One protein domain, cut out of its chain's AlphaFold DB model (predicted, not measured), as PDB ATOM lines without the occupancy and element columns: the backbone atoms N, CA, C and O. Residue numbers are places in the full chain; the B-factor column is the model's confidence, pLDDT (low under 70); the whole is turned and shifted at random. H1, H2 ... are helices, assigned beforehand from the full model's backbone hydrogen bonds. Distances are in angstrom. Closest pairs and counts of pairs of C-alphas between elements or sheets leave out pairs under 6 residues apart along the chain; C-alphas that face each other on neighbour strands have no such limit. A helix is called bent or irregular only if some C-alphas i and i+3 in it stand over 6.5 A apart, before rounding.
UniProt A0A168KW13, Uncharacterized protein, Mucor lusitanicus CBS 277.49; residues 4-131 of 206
ATOM      1  N   ASN A   4       9.226  65.488  85.695       71.25
ATOM      2  CA  ASN A   4       9.193  64.047  85.938       71.25
ATOM      3  C   ASN A   4       8.959  63.721  87.419       71.25
ATOM      4  O   ASN A   4       8.089  62.925  87.751       71.25
ATOM      5  N   THR A   5       9.667  64.384  88.334       73.38
ATOM      6  CA  THR A   5       9.535  64.127  89.773       73.38
ATOM      7  C   THR A   5       8.123  64.419  90.279       73.38
ATOM      8  O   THR A   5       7.598  63.681  91.107       73.38
ATOM      9  N   VAL A   6       7.481  65.470  89.766       76.81
ATOM     10  CA  VAL A   6       6.096  65.811  90.122       76.81
ATOM     11  C   VAL A   6       5.123  64.784  89.542       76.81
ATOM     12  O   VAL A   6       4.243  64.316  90.259       76.81
ATOM     13  N   PHE A   7       5.321  64.371  88.289       79.69
ATOM     14  CA  PHE A   7       4.509  63.351  87.623       79.69
ATOM     15  C   PHE A   7       4.469  62.029  88.402       79.69
ATOM     16  O   PHE A   7       3.391  61.511  88.687       79.69
ATOM     17  N   PHE A   8       5.621  61.512  88.835       77.75
ATOM     18  CA  PHE A   8       5.654  60.248  89.575       77.75
ATOM     19  C   PHE A   8       5.035  60.348  90.975       77.75
ATOM     20  O   PHE A   8       4.357  59.414  91.406       77.75
ATOM     21  N   LYS A   9       5.193  61.492  91.658       81.12
ATOM     22  CA  LYS A   9       4.496  61.743  92.930       81.12
ATOM     23  C   LYS A   9       2.985  61.763  92.728       81.12
ATOM     24  O   LYS A   9       2.275  61.143  93.506       81.12
ATOM     25  N   ILE A  10       2.497  62.398  91.658       85.69
ATOM     26  CA  ILE A  10       1.064  62.421  91.325       85.69
ATOM     27  C   ILE A  10       0.533  61.003  91.110       85.69
ATOM     28  O   ILE A  10      -0.496  60.658  91.685       85.69
ATOM     29  N   ILE A  11       1.227  60.166  90.333       86.00
ATOM     30  CA  ILE A  11       0.781  58.785  90.091       86.00
ATOM     31  C   ILE A  11       0.753  57.988  91.398       86.00
ATOM     32  O   ILE A  11      -0.204  57.255  91.644       86.00
ATOM     33  N   ASN A  12       1.766  58.124  92.262       87.69
ATOM     34  CA  ASN A  12       1.731  57.421  93.543       87.69
ATOM     35  C   ASN A  12       0.625  57.957  94.470       87.69
ATOM     36  O   ASN A  12      -0.099  57.183  95.091       87.69
ATOM     37  N   THR A  13       0.412  59.272  94.516       87.44
ATOM     38  CA  THR A  13      -0.720  59.856  95.248       87.44
ATOM     39  C   THR A  13      -2.056  59.337  94.711       87.44
ATOM     40  O   THR A  13      -2.941  59.016  95.504       87.44
ATOM     41  N   LEU A  14      -2.199  59.169  93.395       90.06
ATOM     42  CA  LEU A  14      -3.393  58.585  92.785       90.06
ATOM     43  C   LEU A  14      -3.614  57.135  93.238       90.06
ATOM     44  O   LEU A  14      -4.743  56.771  93.558       90.06
ATOM     45  N   ALA A  15      -2.550  56.330  93.339       89.12
ATOM     46  CA  ALA A  15      -2.624  54.970  93.876       89.12
ATOM     47  C   ALA A  15      -3.110  54.955  95.337       89.12
ATOM     48  O   ALA A  15      -3.979  54.161  95.696       89.12
ATOM     49  N   ILE A  16      -2.601  55.872  96.171       89.75
ATOM     50  CA  ILE A  16      -3.031  56.016  97.571       89.75
ATOM     51  C   ILE A  16      -4.518  56.388  97.642       89.75
ATOM     52  O   ILE A  16      -5.259  55.784  98.416       89.75
ATOM     53  N   ILE A  17      -4.973  57.334  96.815       90.94
ATOM     54  CA  ILE A  17      -6.383  57.752  96.757       90.94
ATOM     55  C   ILE A  17      -7.280  56.595  96.298       90.94
ATOM     56  O   ILE A  17      -8.326  56.363  96.900       90.94
ATOM     57  N   ALA A  18      -6.870  55.841  95.278       89.88
ATOM     58  CA  ALA A  18      -7.613  54.686  94.775       89.88
ATOM     59  C   ALA A  18      -7.759  53.584  95.843       89.88
ATOM     60  O   ALA A  18      -8.841  53.017  96.022       89.88
ATOM     61  N   LEU A  19      -6.696  53.338  96.614       88.25
ATOM     62  CA  LEU A  19      -6.714  52.418  97.748       88.25
ATOM     63  C   LEU A  19      -7.638  52.920  98.875       88.25
ATOM     64  O   LEU A  19      -8.399  52.130  99.435       88.25
ATOM     65  N   LEU A  20      -7.624  54.227  99.161       90.25
ATOM     66  CA  LEU A  20      -8.527  54.876 100.121       90.25
ATOM     67  C   LEU A  20      -9.995  54.741  99.706       90.25
ATOM     68  O   LEU A  20     -10.855  54.442 100.533       90.25
ATOM     69  N   LEU A  21     -10.275  54.933  98.416       89.56
ATOM     70  CA  LEU A  21     -11.616  54.798  97.860       89.56
ATOM     71  C   LEU A  21     -12.101  53.344  97.945       89.56
ATOM     72  O   LEU A  21     -13.269  53.083  98.237       89.56
ATOM     73  N   SER A  22     -11.189  52.384  97.774       85.94
ATOM     74  CA  SER A  22     -11.519  50.978  97.986       85.94
ATOM     75  C   SER A  22     -11.783  50.647  99.456       85.94
ATOM     76  O   SER A  22     -12.706  49.888  99.765       85.94
ATOM     77  N   LEU A  23     -11.034  51.255 100.375       86.38
ATOM     78  CA  LEU A  23     -11.262  51.118 101.810       86.38
ATOM     79  C   LEU A  23     -12.642  51.661 102.207       86.38
ATOM     80  O   LEU A  23     -13.420  50.918 102.800       86.38
ATOM     81  N   ILE A  24     -12.980  52.903 101.834       86.50
ATOM     82  CA  ILE A  24     -14.281  53.495 102.191       86.50
ATOM     83  C   ILE A  24     -15.448  52.717 101.576       86.50
ATOM     84  O   ILE A  24     -16.466  52.532 102.235       86.50
ATOM     85  N   GLY A  25     -15.274  52.194 100.356       82.69
ATOM     86  CA  GLY A  25     -16.266  51.346  99.701       82.69
ATOM     87  C   GLY A  25     -16.609  50.107 100.520       82.69
ATOM     88  O   GLY A  25     -17.786  49.839 100.727       82.69
ATOM     89  N   ASN A  26     -15.600  49.410 101.054       79.81
ATOM     90  CA  ASN A  26     -15.853  48.235 101.888       79.81
ATOM     91  C   ASN A  26     -16.393  48.593 103.288       79.81
ATOM     92  O   ASN A  26     -17.125  47.796 103.860       79.81
ATOM     93  N   LEU A  27     -16.074  49.776 103.843       78.00
ATOM     94  CA  LEU A  27     -16.619  50.223 105.141       78.00
ATOM     95  C   LEU A  27     -18.140  50.404 105.124       78.00
ATOM     96  O   LEU A  27     -18.779  50.274 106.165       78.00
ATOM     97  N   ILE A  28     -18.709  50.720 103.963       76.31
ATOM     98  CA  ILE A  28     -20.153  50.922 103.804       76.31
ATOM     99  C   ILE A  28     -20.906  49.583 103.823       76.31
ATOM    100  O   ILE A  28     -22.087  49.550 104.166       76.31
ATOM    101  N   THR A  29     -20.237  48.471 103.518       70.44
ATOM    102  CA  THR A  29     -20.874  47.159 103.419       70.44
ATOM    103  C   THR A  29     -20.731  46.373 104.720       70.44
ATOM    104  O   THR A  29     -19.672  45.901 105.122       70.44
ATOM    105  N   TRP A  30     -21.865  46.285 105.412       60.22
ATOM    106  CA  TRP A  30     -22.067  45.971 106.831       60.22
ATOM    107  C   TRP A  30     -21.835  44.486 107.223       60.22
ATOM    108  O   TRP A  30     -22.614  43.909 107.982       60.22
ATOM    109  N   TYR A  31     -20.783  43.824 106.723       64.69
ATOM    110  CA  TYR A  31     -20.479  42.411 107.030       64.69
ATOM    111  C   TYR A  31     -19.298  42.261 107.999       64.69
ATOM    112  O   TYR A  31     -18.170  41.999 107.604       64.69
ATOM    113  N   PHE A  32     -19.560  42.388 109.299       62.78
ATOM    114  CA  PHE A  32     -18.546  42.665 110.326       62.78
ATOM    115  C   PHE A  32     -17.338  41.709 110.441       62.78
ATOM    116  O   PHE A  32     -16.228  42.186 110.642       62.78
ATOM    117  N   TRP A  33     -17.483  40.384 110.338       67.88
ATOM    118  CA  TRP A  33     -16.411  39.495 110.831       67.88
ATOM    119  C   TRP A  33     -15.194  39.368 109.898       67.88
ATOM    120  O   TRP A  33     -14.068  39.653 110.299       67.88
ATOM    121  N   ASN A  34     -15.403  38.992 108.630       70.62
ATOM    122  CA  ASN A  34     -14.309  38.901 107.647       70.62
ATOM    123  C   ASN A  34     -13.835  40.285 107.177       70.62
ATOM    124  O   ASN A  34     -12.693  40.456 106.749       70.62
ATOM    125  N   PHE A  35     -14.706  41.288 107.289       73.38
ATOM    126  CA  PHE A  35     -14.414  42.646 106.867       73.38
ATOM    127  C   PHE A  35     -13.418  43.353 107.790       73.38
ATOM    128  O   PHE A  35     -12.524  44.030 107.287       73.38
ATOM    129  N   ILE A  36     -13.512  43.170 109.115       79.88
ATOM    130  CA  ILE A  36     -12.617  43.848 110.069       79.88
ATOM    131  C   ILE A  36     -11.143  43.555 109.753       79.88
ATOM    132  O   ILE A  36     -10.325  44.474 109.714       79.88
ATOM    133  N   LEU A  37     -10.804  42.294 109.460       82.69
ATOM    134  CA  LEU A  37      -9.428  41.901 109.165       82.69
ATOM    135  C   LEU A  37      -8.938  42.530 107.851       82.69
ATOM    136  O   LEU A  37      -7.837  43.083 107.795       82.69
ATOM    137  N   ALA A  38      -9.778  42.505 106.811       79.75
ATOM    138  CA  ALA A  38      -9.472  43.121 105.524       79.75
ATOM    139  C   ALA A  38      -9.330  44.649 105.635       79.75
ATOM    140  O   ALA A  38      -8.430  45.233 105.033       79.75
ATOM    141  N   ALA A  39     -10.178  45.305 106.430       83.62
ATOM    142  CA  ALA A  39     -10.128  46.742 106.670       83.62
ATOM    143  C   ALA A  39      -8.845  47.151 107.403       83.62
ATOM    144  O   ALA A  39      -8.164  48.077 106.963       83.62
ATOM    145  N   ILE A  40      -8.470  46.433 108.469       87.00
ATOM    146  CA  ILE A  40      -7.228  46.686 109.217       87.00
ATOM    147  C   ILE A  40      -6.007  46.523 108.306       87.00
ATOM    148  O   ILE A  40      -5.139  47.397 108.292       87.00
ATOM    149  N   LEU A  41      -5.960  45.458 107.497       86.69
ATOM    150  CA  LEU A  41      -4.875  45.236 106.538       86.69
ATOM    151  C   LEU A  41      -4.775  46.386 105.521       86.69
ATOM    152  O   LEU A  41      -3.681  46.885 105.258       86.69
ATOM    153  N   LYS A  42      -5.909  46.844 104.980       86.06
ATOM    154  CA  LYS A  42      -5.960  47.967 104.028       86.06
ATOM    155  C   LYS A  42      -5.527  49.287 104.669       86.06
ATOM    156  O   LYS A  42      -4.790  50.043 104.045       86.06
ATOM    157  N   ILE A  43      -5.925  49.563 105.910       89.31
ATOM    158  CA  ILE A  43      -5.489  50.758 106.651       89.31
ATOM    159  C   ILE A  43      -3.977  50.720 106.884       89.31
ATOM    160  O   ILE A  43      -3.287  51.698 106.595       89.31
ATOM    161  N   PHE A  44      -3.452  49.586 107.350       88.81
ATOM    162  CA  PHE A  44      -2.015  49.390 107.538       88.81
ATOM    163  C   PHE A  44      -1.242  49.655 106.241       88.81
ATOM    164  O   PHE A  44      -0.249  50.383 106.225       88.81
ATOM    165  N   LEU A  45      -1.752  49.135 105.129       86.25
ATOM    166  CA  LEU A  45      -1.172  49.304 103.808       86.25
ATOM    167  C   LEU A  45      -1.161  50.764 103.327       86.25
ATOM    168  O   LEU A  45      -0.143  51.229 102.811       86.25
ATOM    169  N   VAL A  46      -2.266  51.497 103.513       87.88
ATOM    170  CA  VAL A  46      -2.355  52.939 103.221       87.88
ATOM    171  C   VAL A  46      -1.278  53.697 103.996       87.88
ATOM    172  O   VAL A  46      -0.539  54.495 103.418       87.88
ATOM    173  N   VAL A  47      -1.168  53.429 105.298       87.56
ATOM    174  CA  VAL A  47      -0.194  54.086 106.175       87.56
ATOM    175  C   VAL A  47       1.232  53.778 105.719       87.56
ATOM    176  O   VAL A  47       2.035  54.703 105.580       87.56
ATOM    177  N   CYS A  48       1.538  52.517 105.398       83.25
ATOM    178  CA  CYS A  48       2.828  52.121 104.832       83.25
ATOM    179  C   CYS A  48       3.155  52.867 103.532       83.25
ATOM    180  O   CYS A  48       4.273  53.361 103.392       83.25
ATOM    181  N   LEU A  49       2.206  53.000 102.602       83.56
ATOM    182  CA  LEU A  49       2.434  53.717 101.343       83.56
ATOM    183  C   LEU A  49       2.705  55.211 101.554       83.56
ATOM    184  O   LEU A  49       3.617  55.760 100.935       83.56
ATOM    185  N   ILE A  50       1.963  55.858 102.454       84.81
ATOM    186  CA  ILE A  50       2.182  57.267 102.812       84.81
ATOM    187  C   ILE A  50       3.563  57.438 103.457       84.81
ATOM    188  O   ILE A  50       4.312  58.347 103.097       84.81
ATOM    189  N   LEU A  51       3.943  56.554 104.381       81.31
ATOM    190  CA  LEU A  51       5.271  56.579 104.994       81.31
ATOM    191  C   LEU A  51       6.369  56.419 103.939       81.31
ATOM    192  O   LEU A  51       7.293  57.218 103.909       81.31
ATOM    193  N   ILE A  52       6.261  55.451 103.034       76.50
ATOM    194  CA  ILE A  52       7.287  55.214 102.008       76.50
ATOM    195  C   ILE A  52       7.415  56.404 101.045       76.50
ATOM    196  O   ILE A  52       8.531  56.766 100.672       76.50
ATOM    197  N   GLU A  53       6.304  57.038 100.663       76.69
ATOM    198  CA  GLU A  53       6.317  58.142  99.695       76.69
ATOM    199  C   GLU A  53       6.740  59.486 100.305       76.69
ATOM    200  O   GLU A  53       7.448  60.264  99.664       76.69
ATOM    201  N   TYR A  54       6.329  59.778 101.544       77.25
ATOM    202  CA  TYR A  54       6.575  61.079 102.180       77.25
ATOM    203  C   TYR A  54       7.681  61.046 103.245       77.25
ATOM    204  O   TYR A  54       8.218  62.094 103.613       77.25
ATOM    205  N   ARG A  55       8.037  59.864 103.759       68.44
ATOM    206  CA  ARG A  55       9.030  59.646 104.823       68.44
ATOM    207  C   ARG A  55      10.032  58.564 104.393       68.44
ATOM    208  O   ARG A  55      10.031  57.447 104.901       68.44
ATOM    209  N   GLN A  56      10.971  58.923 103.517       65.56
ATOM    210  CA  GLN A  56      12.149  58.097 103.199       65.56
ATOM    211  C   GLN A  56      13.162  58.071 104.358       65.56
ATOM    212  O   GLN A  56      14.284  58.561 104.247       65.56
ATOM    213  N   SER A  57      12.757  57.526 105.503       63.16
ATOM    214  CA  SER A  57      13.658  57.310 106.634       63.16
ATOM    215  C   SER A  57      14.526  56.062 106.393       63.16
ATOM    216  O   SER A  57      13.948  55.026 106.047       63.16
ATOM    217  N   PRO A  58      15.858  56.102 106.624       58.94
ATOM    218  CA  PRO A  58      16.816  54.998 106.418       58.94
ATOM    219  C   PRO A  58      16.381  53.630 106.968       58.94
ATOM    220  O   PRO A  58      16.730  52.583 106.421       58.94
ATOM    221  N   SER A  59      15.598  53.631 108.044       62.66
ATOM    222  CA  SER A  59      15.107  52.414 108.696       62.66
ATOM    223  C   SER A  59      13.967  51.726 107.934       62.66
ATOM    224  O   SER A  59      13.817  50.513 108.045       62.66
ATOM    225  N   LEU A  60      13.179  52.472 107.150       61.75
ATOM    226  CA  LEU A  60      12.035  51.958 106.380       61.75
ATOM    227  C   LEU A  60      12.413  51.611 104.937       61.75
ATOM    228  O   LEU A  60      11.816  50.725 104.339       61.75
ATOM    229  N   VAL A  61      13.424  52.278 104.379       61.88
ATOM    230  CA  VAL A  61      13.926  52.006 103.021       61.88
ATOM    231  C   VAL A  61      14.493  50.588 102.924       61.88
ATOM    232  O   VAL A  61      14.133  49.868 101.999       61.88
ATOM    233  N   LYS A  62      15.330  50.170 103.889       62.44
ATOM    234  CA  LYS A  62      16.049  48.878 103.892       62.44
ATOM    235  C   LYS A  62      15.171  47.649 103.586       62.44
ATOM    236  O   LYS A  62      15.524  46.903 102.675       62.44
ATOM    237  N   PRO A  63      14.045  47.414 104.291       60.66
ATOM    238  CA  PRO A  63      13.187  46.261 104.011       60.66
ATOM    239  C   PRO A  63      12.369  46.396 102.717       60.66
ATOM    240  O   PRO A  63      11.958  45.389 102.150       60.66
ATOM    241  N   PHE A  64      12.145  47.616 102.220       64.62
ATOM    242  CA  PHE A  64      11.337  47.889 101.027       64.62
ATOM    243  C   PHE A  64      12.187  48.258  99.805       64.62
ATOM    244  O   PHE A  64      11.728  49.001  98.938       64.62
ATOM    245  N   SER A  65      13.408  47.723  99.690       63.88
ATOM    246  CA  SER A  65      14.314  47.993  98.557       63.88
ATOM    247  C   SER A  65      13.647  47.760  97.189       63.88
ATOM    248  O   SER A  65      13.885  48.505  96.240       63.88
ATOM    249  N   PHE A  66      12.719  46.801  97.111       70.94
ATOM    250  CA  PHE A  66      11.921  46.491  95.925       70.94
ATOM    251  C   PHE A  66      10.967  47.619  95.481       70.94
ATOM    252  O   PHE A  66      10.741  47.789  94.287       70.94
ATOM    253  N   MET A  67      10.449  48.437  96.403       71.06
ATOM    254  CA  MET A  67       9.553  49.565  96.091       71.06
ATOM    255  C   MET A  67      10.265  50.767  95.473       71.06
ATOM    256  O   MET A  67       9.606  51.716  95.048       71.06
ATOM    257  N   PHE A  68      11.597  50.770  95.441       67.44
ATOM    258  CA  PHE A  68      12.346  51.809  94.740       67.44
ATOM    259  C   PHE A  68      12.391  51.532  93.238       67.44
ATOM    260  O   PHE A  68      12.368  52.463  92.451       67.44
ATOM    261  N   PHE A  69      12.281  50.275  92.809       71.31
ATOM    262  CA  PHE A  69      12.207  49.952  91.388       71.31
ATOM    263  C   PHE A  69      10.815  50.225  90.802       71.31
ATOM    264  O   PHE A  69       9.790  49.878  91.395       71.31
ATOM    265  N   PHE A  70      10.774  50.771  89.582       76.69
ATOM    266  CA  PHE A  70       9.521  50.979  88.844       76.69
ATOM    267  C   PHE A  70       8.725  49.689  88.653       76.69
ATOM    268  O   PHE A  70       7.511  49.673  88.862       76.69
ATOM    269  N   LEU A  71       9.417  48.596  88.324       80.75
ATOM    270  CA  LEU A  71       8.792  47.287  88.184       80.75
ATOM    271  C   LEU A  71       8.196  46.811  89.511       80.75
ATOM    272  O   LEU A  71       7.094  46.264  89.531       80.75
ATOM    273  N   GLY A  72       8.893  47.063  90.621       81.00
ATOM    274  CA  GLY A  72       8.434  46.629  91.930       81.00
ATOM    275  C   GLY A  72       7.189  47.366  92.400       81.00
ATOM    276  O   GLY A  72       6.250  46.735  92.885       81.00
ATOM    277  N   ARG A  73       7.109  48.676  92.140       84.25
ATOM    278  CA  ARG A  73       5.876  49.452  92.346       84.25
ATOM    279  C   ARG A  73       4.732  48.960  91.461       84.25
ATOM    280  O   ARG A  73       3.621  48.794  91.951       84.25
ATOM    281  N   GLY A  74       5.000  48.674  90.189       85.62
ATOM    282  CA  GLY A  74       3.987  48.175  89.259       85.62
ATOM    283  C   GLY A  74       3.370  46.846  89.693       85.62
ATOM    284  O   GLY A  74       2.149  46.742  89.819       85.62
ATOM    285  N   VAL A  75       4.206  45.854  90.010       88.75
ATOM    286  CA  VAL A  75       3.752  44.546  90.516       88.75
ATOM    287  C   VAL A  75       3.046  44.686  91.868       88.75
ATOM    288  O   VAL A  75       2.041  44.020  92.121       88.75
ATOM    289  N   PHE A  76       3.517  45.584  92.732       88.56
ATOM    290  CA  PHE A  76       2.882  45.836  94.019       88.56
ATOM    291  C   PHE A  76       1.479  46.443  93.879       88.56
ATOM    292  O   PHE A  76       0.534  45.919  94.459       88.56
ATOM    293  N   TYR A  77       1.289  47.492  93.071       89.38
ATOM    294  CA  TYR A  77      -0.051  48.058  92.857       89.38
ATOM    295  C   TYR A  77      -0.982  47.084  92.133       89.38
ATOM    296  O   TYR A  77      -2.170  47.039  92.439       89.38
ATOM    297  N   LEU A  78      -0.448  46.258  91.228       91.25
ATOM    298  CA  LEU A  78      -1.218  45.215  90.559       91.25
ATOM    299  C   LEU A  78      -1.750  44.183  91.563       91.25
ATOM    300  O   LEU A  78      -2.951  43.925  91.614       91.25
ATOM    301  N   THR A  79      -0.867  43.631  92.398       90.06
ATOM    302  CA  THR A  79      -1.247  42.643  93.422       90.06
ATOM    303  C   THR A  79      -2.193  43.243  94.457       90.06
ATOM    304  O   THR A  79      -3.180  42.607  94.825       90.06
ATOM    305  N   LEU A  80      -1.971  44.495  94.858       88.81
ATOM    306  CA  LEU A  80      -2.878  45.214  95.745       88.81
ATOM    307  C   LEU A  80      -4.246  45.491  95.149       88.81
ATOM    308  O   LEU A  80      -5.233  45.422  95.876       88.81
ATOM    309  N   GLY A  81      -4.321  45.812  93.861       88.75
ATOM    310  CA  GLY A  81      -5.593  45.994  93.176       88.75
ATOM    311  C   GLY A  81      -6.433  44.723  93.259       88.75
ATOM    312  O   GLY A  81      -7.578  44.774  93.694       88.75
ATOM    313  N   PHE A  82      -5.841  43.564  92.971       89.62
ATOM    314  CA  PHE A  82      -6.552  42.288  93.080       89.62
ATOM    315  C   PHE A  82      -6.920  41.917  94.522       89.62
ATOM    316  O   PHE A  82      -8.052  41.518  94.773       89.62
ATOM    317  N   VAL A  83      -6.009  42.092  95.484       88.50
ATOM    318  CA  VAL A  83      -6.274  41.792  96.907       88.50
ATOM    319  C   VAL A  83      -7.315  42.737  97.512       88.50
ATOM    320  O   VAL A  83      -8.068  42.349  98.403       88.50
ATOM    321  N   SER A  84      -7.367  43.988  97.055       85.31
ATOM    322  CA  SER A  84      -8.286  44.993  97.590       85.31
ATOM    323  C   SER A  84      -9.673  44.952  96.944       85.31
ATOM    324  O   SER A  84     -10.574  45.640  97.433       85.31
ATOM    325  N   MET A  85      -9.870  44.145  95.899       86.75
ATOM    326  CA  MET A  85     -11.135  44.046  95.178       86.75
ATOM    327  C   MET A  85     -12.236  43.466  96.077       86.75
ATOM    328  O   MET A  85     -12.239  42.285  96.411       86.75
ATOM    329  N   GLY A  86     -13.149  44.337  96.509       81.25
ATOM    330  CA  GLY A  86     -14.337  43.987  97.282       81.25
ATOM    331  C   GLY A  86     -15.574  43.790  96.407       81.25
ATOM    332  O   GLY A  86     -15.512  43.852  95.181       81.25
ATOM    333  N   ILE A  87     -16.714  43.576  97.063       80.81
ATOM    334  CA  ILE A  87     -18.025  43.402  96.414       80.81
ATOM    335  C   ILE A  87     -18.630  44.766  96.038       80.81
ATOM    336  O   ILE A  87     -19.413  44.879  95.096       80.81
ATOM    337  N   ASP A  88     -18.234  45.820  96.749       84.50
ATOM    338  CA  ASP A  88     -18.778  47.161  96.580       84.50
ATOM    339  C   ASP A  88     -18.342  47.830  95.292       84.50
ATOM    340  O   ASP A  88     -17.172  47.796  94.921       84.50
ATOM    341  N   ILE A  89     -19.260  48.577  94.682       87.19
ATOM    342  CA  ILE A  89     -19.013  49.339  93.452       87.19
ATOM    343  C   ILE A  89     -17.823  50.297  93.631       87.19
ATOM    344  O   ILE A  89     -16.931  50.347  92.785       87.19
ATOM    345  N   LEU A  90     -17.756  51.008  94.764       86.00
ATOM    346  CA  LEU A  90     -16.631  51.895  95.092       86.00
ATOM    347  C   LEU A  90     -15.316  51.126  95.269       86.00
ATOM    348  O   LEU A  90     -14.259  51.604  94.855       86.00
ATOM    349  N   SER A  91     -15.383  49.922  95.844       86.44
ATOM    350  CA  SER A  91     -14.215  49.059  95.996       86.44
ATOM    351  C   SER A  91     -13.723  48.505  94.672       86.44
ATOM    352  O   SER A  91     -12.516  48.515  94.433       86.44
ATOM    353  N   ILE A  92     -14.630  48.101  93.789       89.25
ATOM    354  CA  ILE A  92     -14.315  47.628  92.442       89.25
ATOM    355  C   ILE A  92     -13.653  48.750  91.640       89.25
ATOM    356  O   ILE A  92     -12.575  48.544  91.088       89.25
ATOM    357  N   ILE A  93     -14.234  49.954  91.633       92.06
ATOM    358  CA  ILE A  93     -13.688  51.102  90.892       92.06
ATOM    359  C   ILE A  93     -12.314  51.506  91.442       92.06
ATOM    360  O   ILE A  93     -11.366  51.663  90.671       92.06
ATOM    361  N   GLY A  94     -12.176  51.636  92.766       89.38
ATOM    362  CA  GLY A  94     -10.898  51.985  93.394       89.38
ATOM    363  C   GLY A  94      -9.811  50.943  93.122       89.38
ATOM    364  O   GLY A  94      -8.683  51.281  92.772       89.38
ATOM    365  N   SER A  95     -10.159  49.661  93.202       90.19
ATOM    366  CA  SER A  95      -9.220  48.560  92.960       90.19
ATOM    367  C   SER A  95      -8.835  48.440  91.482       90.19
ATOM    368  O   SER A  95      -7.676  48.179  91.169       90.19
ATOM    369  N   PHE A  96      -9.766  48.714  90.566       93.81
ATOM    370  CA  PHE A  96      -9.501  48.753  89.130       93.81
ATOM    371  C   PHE A  96      -8.543  49.888  88.747       93.81
ATOM    372  O   PHE A  96      -7.592  49.667  87.997       93.81
ATOM    373  N   LEU A  97      -8.735  51.088  89.304       93.00
ATOM    374  CA  LEU A  97      -7.787  52.192  89.118       93.00
ATOM    375  C   LEU A  97      -6.394  51.827  89.641       93.00
ATOM    376  O   LEU A  97      -5.395  52.167  89.011       93.00
ATOM    377  N   LEU A  98      -6.318  51.088  90.750       93.12
ATOM    378  CA  LEU A  98      -5.046  50.636  91.308       93.12
ATOM    379  C   LEU A  98      -4.333  49.625  90.392       93.12
ATOM    380  O   LEU A  98      -3.130  49.757  90.156       93.12
ATOM    381  N   VAL A  99      -5.079  48.682  89.803       93.00
ATOM    382  CA  VAL A  99      -4.579  47.769  88.757       93.00
ATOM    383  C   VAL A  99      -4.055  48.551  87.554       93.00
ATOM    384  O   VAL A  99      -2.949  48.281  87.081       93.00
ATOM    385  N   LEU A 100      -4.808  49.549  87.082       93.62
ATOM    386  CA  LEU A 100      -4.411  50.383  85.947       93.62
ATOM    387  C   LEU A 100      -3.097  51.124  86.228       93.62
ATOM    388  O   LEU A 100      -2.201  51.129  85.384       93.62
ATOM    389  N   VAL A 101      -2.945  51.690  87.427       91.50
ATOM    390  CA  VAL A 101      -1.688  52.320  87.856       91.50
ATOM    391  C   VAL A 101      -0.542  51.304  87.881       91.50
ATOM    392  O   VAL A 101       0.549  51.612  87.401       91.50
ATOM    393  N   GLY A 102      -0.780  50.082  88.363       89.19
ATOM    394  CA  GLY A 102       0.205  48.997  88.319       89.19
ATOM    395  C   GLY A 102       0.698  48.700  86.901       89.19
ATOM    396  O   GLY A 102       1.906  48.659  86.662       89.19
ATOM    397  N   ILE A 103      -0.224  48.589  85.942       91.31
ATOM    398  CA  ILE A 103       0.100  48.386  84.521       91.31
ATOM    399  C   ILE A 103       0.924  49.559  83.979       91.31
ATOM    400  O   ILE A 103       1.940  49.334  83.324       91.31
ATOM    401  N   ILE A 104       0.541  50.802  84.288       88.75
ATOM    402  CA  ILE A 104       1.278  52.004  83.865       88.75
ATOM    403  C   ILE A 104       2.732  51.952  84.350       88.75
ATOM    404  O   ILE A 104       3.641  52.216  83.565       88.75
ATOM    405  N   TYR A 105       2.979  51.561  85.602       86.50
ATOM    406  CA  TYR A 105       4.341  51.417  86.133       86.50
ATOM    407  C   TYR A 105       5.138  50.294  85.459       86.50
ATOM    408  O   TYR A 105       6.328  50.472  85.199       86.50
ATOM    409  N   ILE A 106       4.499  49.167  85.130       86.81
ATOM    410  CA  ILE A 106       5.146  48.071  84.390       86.81
ATOM    411  C   ILE A 106       5.531  48.538  82.980       86.81
ATOM    412  O   ILE A 106       6.654  48.310  82.539       86.81
ATOM    413  N   VAL A 107       4.642  49.242  82.277       85.62
ATOM    414  CA  VAL A 107       4.923  49.782  80.936       85.62
ATOM    415  C   VAL A 107       6.008  50.862  80.988       85.62
ATOM    416  O   VAL A 107       6.921  50.869  80.158       85.62
ATOM    417  N   LEU A 108       5.955  51.750  81.986       82.69
ATOM    418  CA  LEU A 108       6.981  52.768  82.219       82.69
ATOM    419  C   LEU A 108       8.346  52.141  82.480       82.69
ATOM    420  O   LEU A 108       9.330  52.665  81.975       82.69
ATOM    421  N   HIS A 109       8.417  51.014  83.189       80.38
ATOM    422  CA  HIS A 109       9.674  50.302  83.395       80.38
ATOM    423  C   HIS A 109      10.329  49.872  82.069       80.38
ATOM    424  O   HIS A 109      11.535  50.019  81.905       80.38
ATOM    425  N   PHE A 110       9.549  49.394  81.094       79.06
ATOM    426  CA  PHE A 110      10.094  49.022  79.782       79.06
ATOM    427  C   PHE A 110      10.392  50.229  78.879       79.06
ATOM    428  O   PHE A 110      11.264  50.145  78.019       79.06
ATOM    429  N   THR A 111       9.694  51.350  79.076       72.81
ATOM    430  CA  THR A 111       9.809  52.542  78.217       72.81
ATOM    431  C   THR A 111      10.884  53.526  78.701       72.81
ATOM    432  O   THR A 111      11.571  54.144  77.892       72.81
ATOM    433  N   ASN A 112      11.046  53.695  80.016       63.16
ATOM    434  CA  ASN A 112      11.935  54.683  80.628       63.16
ATOM    435  C   ASN A 112      13.212  54.024  81.164       63.16
ATOM    436  O   ASN A 112      13.352  53.796  82.360       63.16
ATOM    437  N   HIS A 113      14.169  53.763  80.273       53.19
ATOM    438  CA  HIS A 113      15.475  53.218  80.661       53.19
ATOM    439  C   HIS A 113      16.414  54.272  81.301       53.19
ATOM    440  O   HIS A 113      17.325  53.913  82.038       53.19
ATOM    441  N   ASN A 114      16.192  55.577  81.056       53.06
ATOM    442  CA  ASN A 114      17.208  56.625  81.300       53.06
ATOM    443  C   ASN A 114      16.759  57.793  82.213       53.06
ATOM    444  O   ASN A 114      17.459  58.801  82.296       53.06
ATOM    445  N   GLY A 115      15.596  57.712  82.874       55.91
ATOM    446  CA  GLY A 115      14.951  58.874  83.515       55.91
ATOM    447  C   GLY A 115      14.244  58.595  84.840       55.91
ATOM    448  O   GLY A 115      13.163  59.138  85.078       55.91
ATOM    449  N   GLU A 116      14.812  57.740  85.691       60.97
ATOM    450  CA  GLU A 116      14.234  57.441  87.005       60.97
ATOM    451  C   GLU A 116      14.216  58.700  87.901       60.97
ATOM    452  O   GLU A 116      15.234  59.388  88.031       60.97
ATOM    453  N   PRO A 117      13.080  59.051  88.532       62.75
ATOM    454  CA  PRO A 117      12.988  60.203  89.409       62.75
ATOM    455  C   PRO A 117      13.833  59.982  90.655       62.75
ATOM    456  O   PRO A 117      13.967  58.874  91.173       62.75
ATOM    457  N   GLU A 118      14.339  61.086  91.192       60.69
ATOM    458  CA  GLU A 118      15.274  61.090  92.311       60.69
ATOM    459  C   GLU A 118      14.771  60.250  93.501       60.69
ATOM    460  O   GLU A 118      15.554  59.531  94.112       60.69
ATOM    461  N   PHE A 119      13.468  60.277  93.800       55.28
ATOM    462  CA  PHE A 119      12.842  59.545  94.911       55.28
ATOM    463  C   PHE A 119      12.692  58.027  94.697       55.28
ATOM    464  O   PHE A 119      12.443  57.319  95.669       55.28
ATOM    465  N   MET A 120      12.865  57.527  93.470       59.97
ATOM    466  CA  MET A 120      12.782  56.097  93.123       59.97
ATOM    467  C   MET A 120      14.126  55.545  92.624       59.97
ATOM    468  O   MET A 120      14.287  54.344  92.495       59.97
ATOM    469  N   SER A 121      15.136  56.392  92.412       67.31
ATOM    470  CA  SER A 121      16.444  55.912  91.957       67.31
ATOM    471  C   SER A 121      17.120  54.979  92.976       67.31
ATOM    472  O   SER A 121      17.230  55.293  94.170       67.31
ATOM    473  N   PHE A 122      17.659  53.860  92.484       66.44
ATOM    474  CA  PHE A 122      18.475  52.930  93.279       66.44
ATOM    475  C   PHE A 122      19.675  53.637  93.935       66.44
ATOM    476  O   PHE A 122      20.034  53.367  95.081       66.44
ATOM    477  N   VAL A 123      20.237  54.633  93.245       63.94
ATOM    478  CA  VAL A 123      21.334  55.470  93.750       63.94
ATOM    479  C   VAL A 123      20.929  56.224  95.022       63.94
ATOM    480  O   VAL A 123      21.712  56.299  95.970       63.94
ATOM    481  N   ARG A 124      19.701  56.757  95.102       66.00
ATOM    482  CA  ARG A 124      19.219  57.428  96.321       66.00
ATOM    483  C   ARG A 124      18.946  56.440  97.448       66.00
ATOM    484  O   ARG A 124      19.265  56.757  98.592       66.00
ATOM    485  N   TYR A 125      18.426  55.250  97.145       64.44
ATOM    486  CA  TYR A 125      18.305  54.173  98.134       64.44
ATOM    487  C   TYR A 125      19.668  53.828  98.753       64.44
ATOM    488  O   TYR A 125      19.796  53.767  99.980       64.44
ATOM    489  N   GLN A 126      20.699  53.677  97.918       66.81
ATOM    490  CA  GLN A 126      22.049  53.362  98.373       66.81
ATOM    491  C   GLN A 126      22.610  54.482  99.257       66.81
ATOM    492  O   GLN A 126      23.145  54.179 100.317       66.81
ATOM    493  N   ARG A 127      22.388  55.759  98.906       67.50
ATOM    494  CA  ARG A 127      22.775  56.929  99.726       67.50
ATOM    495  C   ARG A 127      22.052  57.006 101.075       67.50
ATOM    496  O   ARG A 127      22.678  57.310 102.084       67.50
ATOM    497  N   LEU A 128      20.747  56.725 101.108       65.81
ATOM    498  CA  LEU A 128      19.961  56.715 102.351       65.81
ATOM    499  C   LEU A 128      20.368  55.560 103.278       65.81
ATOM    500  O   LEU A 128      20.237  55.668 104.494       65.81
ATOM    501  N   THR A 129      20.854  54.461 102.703       63.91
ATOM    502  CA  THR A 129      21.188  53.229 103.428       63.91
ATOM    503  C   THR A 129      22.649  53.180 103.878       63.91
ATOM    504  O   THR A 129      22.933  52.592 104.923       63.91
ATOM    505  N   SER A 130      23.570  53.792 103.125       64.69
ATOM    506  CA  SER A 130      25.017  53.741 103.372       64.69
ATOM    507  C   SER A 130      25.523  54.750 104.403       64.69
ATOM    508  O   SER A 130      26.682  54.666 104.794       64.69
ATOM    509  N   GLY A 131      24.700  55.719 104.827       58.66
ATOM    510  CA  GLY A 131      25.146  56.794 105.721       58.66
ATOM    511  C   GLY A 131      26.231  57.696 105.111       58.66
ATOM    512  O   GLY A 131      26.821  58.503 105.822       58.66
TER     513      GLY A 131
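What this domain is: This is residues 4 to 131 of the 206 residues of an uncharacterized protein of Mucor lusitanicus CBS 277.49 (UniProt A0A168KW13). Four helices, H1, H2, H4 and H5, lie nearly along one axis as two helical hairpins, H1 with H2 and H4 with H5; H1, H4 and H5 make a three-helix bundle, and H2 packs on H1. Across one end, where H2 ends and H4 begins, stand two short helices side by side, H3 and H6, with H6 farther from the middle of the domain than H3. The printed part has 128 residues with six named helices, H1 to H6 in order along the chain, and no named strand; the class is all helix. It is compact, with a radius of gyration of the C-alphas of 15.4 A, yet elongated, spanning 47 by 31 by 20 A.

Where its parts are: H1, residues 4 to 27, begins with C-alpha 4 at (9.193, 64.047, 85.938) and is 35.0 A long from first to last C-alpha. H2, residues 32 to 54, measures 32.2 A and begins with C-alpha 32 at (-18.546, 42.665, 110.326). H3, residues 58 to 68, measures 12.9 A and is irregular: C-alphas 63 and 66 are 8.2 A apart. H4, residues 70 to 84, measures 20.7 A, and H5, residues 89 to 111, measures 32.8 A. H6, residues 122 to 130, measures 12.1 A and ends with C-alpha 130 at (25.017, 53.741, 103.372).

How they stand to each other: H1, H4 and H5 form a bundle, three helices nearly aligned and touching. H4 and H5, a hairpin, touch at a shallow tilt of 17 degrees, opposite ways; their closest C-alphas, of Gly 74 and Gly 102, are 4.0 A apart. H1 touches H5 at a shallow tilt of 25 degrees, opposite ways, closest at the C-alphas of Ser 22 and Ser 91, 3.9 A apart. H1 touches H4 with residues 15 to 22 alone, the same way at a shallow tilt of 13 degrees; the closest C-alphas, of Ser 22 and Ser 84, are 6.8 A apart. H1 and H2, a hairpin, touch at a shallow tilt of 15 degrees, opposite ways, closest at the C-alphas of Ile 16 and Val 46, 6.5 A apart. H2 and H5 are apart. H3 and H4 touch only at the corner, about perpendicular at 88 degrees, with the C-alphas of Met 67 and Arg 73 closest at 5.2 A. H3 touches H6 at a shallow tilt of 20 degrees, opposite ways, closest at the C-alphas of Pro 58 and Leu 128, 5.4 A apart. In H1, H4, H5 and H6 every O i to N i+4 pair is within hydrogen-bond range; in H2 17 of 19 are, and in H3 1 of 7, beside 3 of 8 O i to N i+3 pairs.

The domain as a whole: The two C-alphas farthest apart, of Trp 30 and Gly 131, are 48.5 A apart. The printed part has no cut and no long link; H5 to H6, with 10 residues between them, is a short link. The mean pLDDT of the printed part is 78.3, with residues 30 to 33, 55 to 65, 68 and 112 to 131 under 70.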